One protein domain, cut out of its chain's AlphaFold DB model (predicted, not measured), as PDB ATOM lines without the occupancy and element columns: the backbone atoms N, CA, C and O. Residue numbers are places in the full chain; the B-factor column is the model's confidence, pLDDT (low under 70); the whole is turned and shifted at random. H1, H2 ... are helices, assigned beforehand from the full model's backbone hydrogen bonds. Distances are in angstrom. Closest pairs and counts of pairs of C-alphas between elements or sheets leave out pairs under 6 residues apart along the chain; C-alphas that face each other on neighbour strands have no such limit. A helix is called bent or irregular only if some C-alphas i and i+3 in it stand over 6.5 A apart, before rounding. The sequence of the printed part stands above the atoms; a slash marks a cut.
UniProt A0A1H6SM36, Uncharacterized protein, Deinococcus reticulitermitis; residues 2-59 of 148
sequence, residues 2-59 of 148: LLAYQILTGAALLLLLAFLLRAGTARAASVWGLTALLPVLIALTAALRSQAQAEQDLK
ATOM      1  N   LEU A   2     165.165 145.503 161.451       60.25
ATOM      2  CA  LEU A   2     165.004 145.545 162.920       60.25
ATOM      3  C   LEU A   2     165.983 146.505 163.618       60.25
ATOM      4  O   LEU A   2     165.593 147.252 164.504       60.25
ATOM      5  N   LEU A   3     167.245 146.515 163.185       66.75
ATOM      6  CA  LEU A   3     168.299 147.331 163.794       66.75
ATOM      7  C   LEU A   3     168.058 148.838 163.607       66.75
ATOM      8  O   LEU A   3     168.183 149.605 164.554       66.75
ATOM      9  N   ALA A   4     167.629 149.253 162.412       70.62
ATOM     10  CA  ALA A   4     167.281 150.646 162.129       70.62
ATOM     11  C   ALA A   4     166.043 151.097 162.919       70.62
ATOM     12  O   ALA A   4     166.016 152.210 163.434       70.62
ATOM     13  N   TYR A   5     165.049 150.214 163.062       71.81
ATOM     14  CA  TYR A   5     163.871 150.470 163.887       71.81
ATOM     15  C   TYR A   5     164.251 150.697 165.356       71.81
ATOM     16  O   TYR A   5     163.831 151.696 165.925       71.81
ATOM     17  N   GLN A   6     165.102 149.836 165.926       73.75
ATOM     18  CA  GLN A   6     165.564 149.950 167.316       73.75
ATOM     19  C   GLN A   6     166.401 151.209 167.572       73.75
ATOM     20  O   GLN A   6     166.270 151.845 168.615       73.75
ATOM     21  N   ILE A   7     167.246 151.598 166.612       75.44
ATOM     22  CA  ILE A   7     168.030 152.837 166.707       75.44
ATOM     23  C   ILE A   7     167.099 154.054 166.700       75.44
ATOM     24  O   ILE A   7     167.272 154.965 167.507       75.44
ATOM     25  N   LEU A   8     166.092 154.061 165.825       77.75
ATOM     26  CA  LEU A   8     165.147 155.168 165.700       77.75
ATOM     27  C   LEU A   8     164.252 155.306 166.942       77.75
ATOM     28  O   LEU A   8     164.097 156.410 167.464       77.75
ATOM     29  N   THR A   9     163.681 154.203 167.436       76.94
ATOM     30  CA  THR A   9     162.870 154.214 168.664       76.94
ATOM     31  C   THR A   9     163.711 154.583 169.880       76.94
ATOM     32  O   THR A   9     163.265 155.391 170.692       76.94
ATOM     33  N   GLY A  10     164.944 154.077 169.978       77.25
ATOM     34  CA  GLY A  10     165.887 154.449 171.031       77.25
ATOM     35  C   GLY A  10     166.248 155.937 171.006       77.25
ATOM     36  O   GLY A  10     166.207 156.600 172.042       77.25
ATOM     37  N   ALA A  11     166.529 156.494 169.824       76.31
ATOM     38  CA  ALA A  11     166.821 157.916 169.660       76.31
ATOM     39  C   ALA A  11     165.621 158.798 170.037       76.31
ATOM     40  O   ALA A  11     165.792 159.779 170.758       76.31
ATOM     41  N   ALA A  12     164.405 158.428 169.616       77.75
ATOM     42  CA  ALA A  12     163.181 159.140 169.980       77.75
ATOM     43  C   ALA A  12     162.918 159.102 171.497       77.75
ATOM     44  O   ALA A  12     162.558 160.124 172.085       77.75
ATOM     45  N   LEU A  13     163.150 157.951 172.137       79.69
ATOM     46  CA  LEU A  13     163.012 157.778 173.583       79.69
ATOM     47  C   LEU A  13     164.011 158.654 174.353       79.69
ATOM     48  O   LEU A  13     163.625 159.336 175.301       79.69
ATOM     49  N   LEU A  14     165.277 158.677 173.924       75.62
ATOM     50  CA  LEU A  14     166.323 159.511 174.523       75.62
ATOM     51  C   LEU A  14     166.016 161.005 174.384       75.62
ATOM     52  O   LEU A  14     166.229 161.761 175.329       75.62
ATOM     53  N   LEU A  15     165.469 161.427 173.242       73.75
ATOM     54  CA  LEU A  15     165.043 162.808 173.004       73.75
ATOM     55  C   LEU A  15     163.879 163.210 173.916       73.75
ATOM     56  O   LEU A  15     163.918 164.273 174.535       73.75
ATOM     57  N   LEU A  16     162.875 162.339 174.048       69.62
ATOM     58  CA  LEU A  16     161.752 162.521 174.972       69.62
ATOM     59  C   LEU A  16     162.225 162.612 176.427       69.62
ATOM     60  O   LEU A  16     161.819 163.526 177.143       69.62
ATOM     61  N   LEU A  17     163.120 161.715 176.851       70.62
ATOM     62  CA  LEU A  17     163.731 161.725 178.184       70.62
ATOM     63  C   LEU A  17     164.528 163.009 178.439       70.62
ATOM     64  O   LEU A  17     164.352 163.640 179.481       70.62
ATOM     65  N   ALA A  18     165.356 163.436 177.482       66.88
ATOM     66  CA  ALA A  18     166.135 164.668 177.581       66.88
ATOM     67  C   ALA A  18     165.241 165.915 177.702       66.88
ATOM     68  O   ALA A  18     165.574 166.846 178.436       66.88
ATOM     69  N   PHE A  19     164.091 165.927 177.024       63.56
ATOM     70  CA  PHE A  19     163.107 167.003 177.139       63.56
ATOM     71  C   PHE A  19     162.328 166.975 178.459       63.56
ATOM     72  O   PHE A  19     162.098 168.035 179.040       63.56
ATOM     73  N   LEU A  20     161.968 165.790 178.961       65.94
ATOM     74  CA  LEU A  20     161.270 165.613 180.242       65.94
ATOM     75  C   LEU A  20     162.141 166.002 181.447       65.94
ATOM     76  O   LEU A  20     161.640 166.602 182.395       65.94
ATOM     77  N   LEU A  21     163.443 165.704 181.398       65.44
ATOM     78  CA  LEU A  21     164.401 166.019 182.466       65.44
ATOM     79  C   LEU A  21     164.710 167.523 182.582       65.44
ATOM     80  O   LEU A  21     165.195 167.978 183.617       65.44
ATOM     81  N   ARG A  22     164.406 168.325 181.554       60.47
ATOM     82  CA  ARG A  22     164.662 169.775 181.525       60.47
ATOM     83  C   ARG A  22     163.434 170.556 182.021       60.47
ATOM     84  O   ARG A  22     162.835 171.355 181.303       60.47
ATOM     85  N   ALA A  23     163.017 170.287 183.257       52.41
ATOM     86  CA  ALA A  23     161.835 170.890 183.870       52.41
ATOM     87  C   ALA A  23     162.114 172.316 184.395       52.41
ATOM     88  O   ALA A  23     162.630 172.504 185.491       52.41
ATOM     89  N   GLY A  24     161.738 173.326 183.605       67.06
ATOM     90  CA  GLY A  24     161.787 174.754 183.961       67.06
ATOM     91  C   GLY A  24     162.239 175.594 182.763       67.06
ATOM     92  O   GLY A  24     163.203 175.219 182.115       67.06
ATOM     93  N   THR A  25     161.500 176.658 182.414       53.91
ATOM     94  CA  THR A  25     161.660 177.590 181.254       53.91
ATOM     95  C   THR A  25     161.798 177.003 179.832       53.91
ATOM     96  O   THR A  25     161.395 177.652 178.871       53.91
ATOM     97  N   ALA A  26     162.219 175.750 179.657       54.06
ATOM     98  CA  ALA A  26     162.390 175.069 178.373       54.06
ATOM     99  C   ALA A  26     161.089 174.487 177.777       54.06
ATOM    100  O   ALA A  26     161.133 173.816 176.747       54.06
ATOM    101  N   ARG A  27     159.917 174.750 178.382       58.62
ATOM    102  CA  ARG A  27     158.623 174.206 177.921       58.62
ATOM    103  C   ARG A  27     158.295 174.614 176.489       58.62
ATOM    104  O   ARG A  27     157.916 173.758 175.698       58.62
ATOM    105  N   ALA A  28     158.508 175.879 176.134       60.19
ATOM    106  CA  ALA A  28     158.288 176.335 174.764       60.19
ATOM    107  C   ALA A  28     159.198 175.573 173.789       60.19
ATOM    108  O   ALA A  28     158.702 174.951 172.857       60.19
ATOM    109  N   ALA A  29     160.507 175.517 174.056       61.06
ATOM    110  CA  ALA A  29     161.461 174.788 173.219       61.06
ATOM    111  C   ALA A  29     161.134 173.286 173.102       61.06
ATOM    112  O   ALA A  29     161.310 172.707 172.034       61.06
ATOM    113  N   SER A  30     160.607 172.668 174.165       64.25
ATOM    114  CA  SER A  30     160.158 171.268 174.153       64.25
ATOM    115  C   SER A  30     158.910 171.025 173.321       64.25
ATOM    116  O   SER A  30     158.862 170.054 172.572       64.25
ATOM    117  N   VAL A  31     157.936 171.934 173.385       69.44
ATOM    118  CA  VAL A  31     156.727 171.863 172.561       69.44
ATOM    119  C   VAL A  31     157.097 172.060 171.095       69.44
ATOM    120  O   VAL A  31     156.694 171.250 170.269       69.44
ATOM    121  N   TRP A  32     157.946 173.045 170.785       67.69
ATOM    122  CA  TRP A  32     158.437 173.289 169.426       67.69
ATOM    123  C   TRP A  32     159.251 172.111 168.879       67.69
ATOM    124  O   TRP A  32     159.027 171.675 167.748       67.69
ATOM    125  N   GLY A  33     160.142 171.543 169.696       69.88
ATOM    126  CA  GLY A  33     160.909 170.349 169.349       69.88
ATOM    127  C   GLY A  33     160.007 169.151 169.058       69.88
ATOM    128  O   GLY A  33     160.160 168.512 168.022       69.88
ATOM    129  N   LEU A  34     159.015 168.891 169.914       66.31
ATOM    130  CA  LEU A  34     158.033 167.824 169.706       66.31
ATOM    131  C   LEU A  34     157.188 168.052 168.452       66.31
ATOM    132  O   LEU A  34     156.997 167.116 167.677       66.31
ATOM    133  N   THR A  35     156.730 169.280 168.201       74.00
ATOM    134  CA  THR A  35     155.976 169.602 166.981       74.00
ATOM    135  C   THR A  35     156.815 169.477 165.715       74.00
ATOM    136  O   THR A  35     156.264 169.143 164.676       74.00
ATOM    137  N   ALA A  36     158.133 169.688 165.782       73.38
ATOM    138  CA  ALA A  36     159.030 169.470 164.648       73.38
ATOM    139  C   ALA A  36     159.342 167.978 164.428       73.38
ATOM    140  O   ALA A  36     159.543 167.544 163.294       73.38
ATOM    141  N   LEU A  37     159.348 167.178 165.497       73.69
ATOM    142  CA  LEU A  37     159.614 165.737 165.439       73.69
ATOM    143  C   LEU A  37     158.391 164.915 165.017       73.69
ATOM    144  O   LEU A  37     158.532 163.864 164.392       73.69
ATOM    145  N   LEU A  38     157.186 165.397 165.321       76.25
ATOM    146  CA  LEU A  38     155.920 164.741 164.989       76.25
ATOM    147  C   LEU A  38     155.756 164.451 163.483       76.25
ATOM    148  O   LEU A  38     155.490 163.297 163.149       76.25
ATOM    149  N   PRO A  39     155.965 165.412 162.559       78.62
ATOM    150  CA  PRO A  39     155.886 165.164 161.120       78.62
ATOM    151  C   PRO A  39     156.858 164.081 160.653       78.62
ATOM    152  O   PRO A  39     156.506 163.257 159.812       78.62
ATOM    153  N   VAL A  40     158.060 164.041 161.236       76.44
ATOM    154  CA  VAL A  40     159.082 163.036 160.912       76.44
ATOM    155  C   VAL A  40     158.616 161.646 161.349       76.44
ATOM    156  O   VAL A  40     158.665 160.705 160.558       76.44
ATOM    157  N   LEU A  41     158.086 161.514 162.568       75.88
ATOM    158  CA  LEU A  41     157.519 160.256 163.066       75.88
ATOM    159  C   LEU A  41     156.298 159.804 162.252       75.88
ATOM    160  O   LEU A  41     156.157 158.612 161.967       75.88
ATOM    161  N   ILE A  42     155.436 160.735 161.840       79.69
ATOM    162  CA  ILE A  42     154.280 160.447 160.980       79.69
ATOM    163  C   ILE A  42     154.747 159.945 159.609       79.69
ATOM    164  O   ILE A  42     154.268 158.916 159.138       79.69
ATOM    165  N   ALA A  43     155.724 160.608 158.990       77.56
ATOM    166  CA  ALA A  43     156.274 160.178 157.707       77.56
ATOM    167  C   ALA A  43     156.909 158.781 157.798       77.56
ATOM    168  O   ALA A  43     156.682 157.930 156.939       77.56
ATOM    169  N   LEU A  44     157.652 158.509 158.874       77.62
ATOM    170  CA  LEU A  44     158.286 157.211 159.114       77.62
ATOM    171  C   LEU A  44     157.262 156.101 159.346       77.62
ATOM    172  O   LEU A  44     157.362 155.036 158.739       77.62
ATOM    173  N   THR A  45     156.258 156.341 160.188       78.81
ATOM    174  CA  THR A  45     155.187 155.363 160.434       78.81
ATOM    175  C   THR A  45     154.375 155.088 159.172       78.81
ATOM    176  O   THR A  45     154.078 153.927 158.897       78.81
ATOM    177  N   ALA A  46     154.091 156.108 158.359       77.62
ATOM    178  CA  ALA A  46     153.454 155.934 157.057       77.62
ATOM    179  C   ALA A  46     154.315 155.087 156.101       77.62
ATOM    180  O   ALA A  46     153.803 154.146 155.497       77.62
ATOM    181  N   ALA A  47     155.622 155.355 156.018       77.44
ATOM    182  CA  ALA A  47     156.552 154.602 155.173       77.44
ATOM    183  C   ALA A  47     156.758 153.145 155.629       77.44
ATOM    184  O   ALA A  47     156.979 152.252 154.813       77.44
ATOM    185  N   LEU A  48     156.708 152.880 156.935       78.38
ATOM    186  CA  LEU A  48     156.780 151.524 157.489       78.38
ATOM    187  C   LEU A  48     155.476 150.761 157.245       78.38
ATOM    188  O   LEU A  48     155.496 149.584 156.887       78.38
ATOM    189  N   ARG A  49     154.338 151.443 157.406       81.00
ATOM    190  CA  ARG A  49     153.014 150.869 157.167       81.00
ATOM    191  C   ARG A  49     152.822 150.497 155.701       81.00
ATOM    192  O   ARG A  49     152.334 149.404 155.435       81.00
ATOM    193  N   SER A  50     153.249 151.347 154.767       76.12
ATOM    194  CA  SER A  50     153.173 151.040 153.334       76.12
ATOM    195  C   SER A  50     154.020 149.822 152.956       76.12
ATOM    196  O   SER A  50     153.576 148.991 152.171       76.12
ATOM    197  N   GLN A  51     155.195 149.647 153.567       78.69
ATOM    198  CA  GLN A  51     156.040 148.470 153.339       78.69
ATOM    199  C   GLN A  51     155.429 147.181 153.898       78.69
ATOM    200  O   GLN A  51     155.425 146.162 153.209       78.69
ATOM    201  N   ALA A  52     154.886 147.224 155.118       78.88
ATOM    202  CA  ALA A  52     154.218 146.070 155.718       78.88
ATOM    203  C   ALA A  52     152.973 145.656 154.917       78.88
ATOM    204  O   ALA A  52     152.718 144.469 154.724       78.88
ATOM    205  N   GLN A  53     152.220 146.635 154.417       80.81
ATOM    206  CA  GLN A  53     151.034 146.388 153.608       80.81
ATOM    207  C   GLN A  53     151.393 145.825 152.227       80.81
ATOM    208  O   GLN A  53     150.808 144.831 151.811       80.81
ATOM    209  N   ALA A  54     152.435 146.354 151.578       77.06
ATOM    210  CA  ALA A  54     152.954 145.795 150.330       77.06
ATOM    211  C   ALA A  54     153.410 144.331 150.489       77.06
ATOM    212  O   ALA A  54     153.204 143.510 149.599       77.06
ATOM    213  N   GLU A  55     154.011 143.971 151.626       82.25
ATOM    214  CA  GLU A  55     154.378 142.582 151.912       82.25
ATOM    215  C   GLU A  55     153.153 141.675 152.087       82.25
ATOM    216  O   GLU A  55     153.158 140.535 151.620       82.25
ATOM    217  N   GLN A  56     152.095 142.178 152.728       82.50
ATOM    218  CA  GLN A  56     150.832 141.453 152.870       82.50
ATOM    219  C   GLN A  56     150.131 141.253 151.524       82.50
ATOM    220  O   GLN A  56     149.694 140.140 151.236       82.50
ATOM    221  N   ASP A  57     150.081 142.283 150.682       82.44
ATOM    222  CA  ASP A  57     149.463 142.207 149.354       82.44
ATOM    223  C   ASP A  57     150.214 141.236 148.423       82.44
ATOM    224  O   ASP A  57     149.616 140.605 147.551       82.44
ATOM    225  N   LEU A  58     151.519 141.042 148.644       81.06
ATOM    226  CA  LEU A  58     152.343 140.082 147.903       81.06
ATOM    227  C   LEU A  58     152.313 138.658 148.479       81.06
ATOM    228  O   LEU A  58     152.817 137.739 147.835       81.06
ATOM    229  N   LYS A  59     151.730 138.434 149.663       80.44
ATOM    230  CA  LYS A  59     151.880 137.180 150.429       80.44
ATOM    231  C   LYS A  59     151.220 135.943 149.799       80.44
ATOM    232  O   LYS A  59     151.426 134.835 150.283       80.44
TER     233      LYS A  59
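Overview. This is residues 2 to 59 of the 148 residues of an uncharacterized protein of Deinococcus reticulitermitis (UniProt A0A1H6SM36). Two helices fold back on one another as a narrow V: H1 runs one way, a loop at residues 21 to 26 turns the backbone round, and the longer H2 runs back, with few contacts between the two. Residues 49 to 59, most of them the end of H2, stick out as an arm that adds to the length. The printed part has 58 residues with two named helices, H1 then H2, and no named strand; the class is all helix. It is only just loose, close to extended, with a radius of gyration of the C-alphas of 15.2 A and spans of 51 by 20 by 10 A.

Arrangement. H1, residues 2 to 20, and H2, residues 27 to 57, are close but not clearly touching, with 1 pair of C-alphas within 8 A. Their closest C-alphas, those of Phe 19 and Ser 30, are 6.0 A apart. The centres are 12.7 A apart. The helices run opposite ways at a shallow tilt of 19 degrees. In H1 every O i to N i+4 pair is within hydrogen-bond range; in H2 25 of 27 are.

Along the chain. H1 begins at C-alpha 2, (165.004, 145.545, 162.920), and measures 26.8 A from first to last C-alpha. H2 begins at C-alpha 27, (158.623, 174.206, 177.921), and ends at C-alpha 57, (149.463, 142.207, 149.354), 43.9 A away. H2 has a kink of 25 degrees near residue 38; it is neither bent nor irregular, but only just: C-alphas 36 and 39 are 6.4 A apart.

Size, cuts and confidence. The two C-alphas farthest apart, those of Thr 25 and Lys 59, are 51.8 A apart. Residues 49 to 59, of which 49 to 57 belong to H2, stand free; the body without them spans 36 by 19 by 7 A. The printed part has no cut, and the link from H1 to H2, 6 residues, is short. The mean pLDDT of the printed part is 72.4, and 20 residues are under 70: residues 2 to 3, residue 16 and residues 18 to 34.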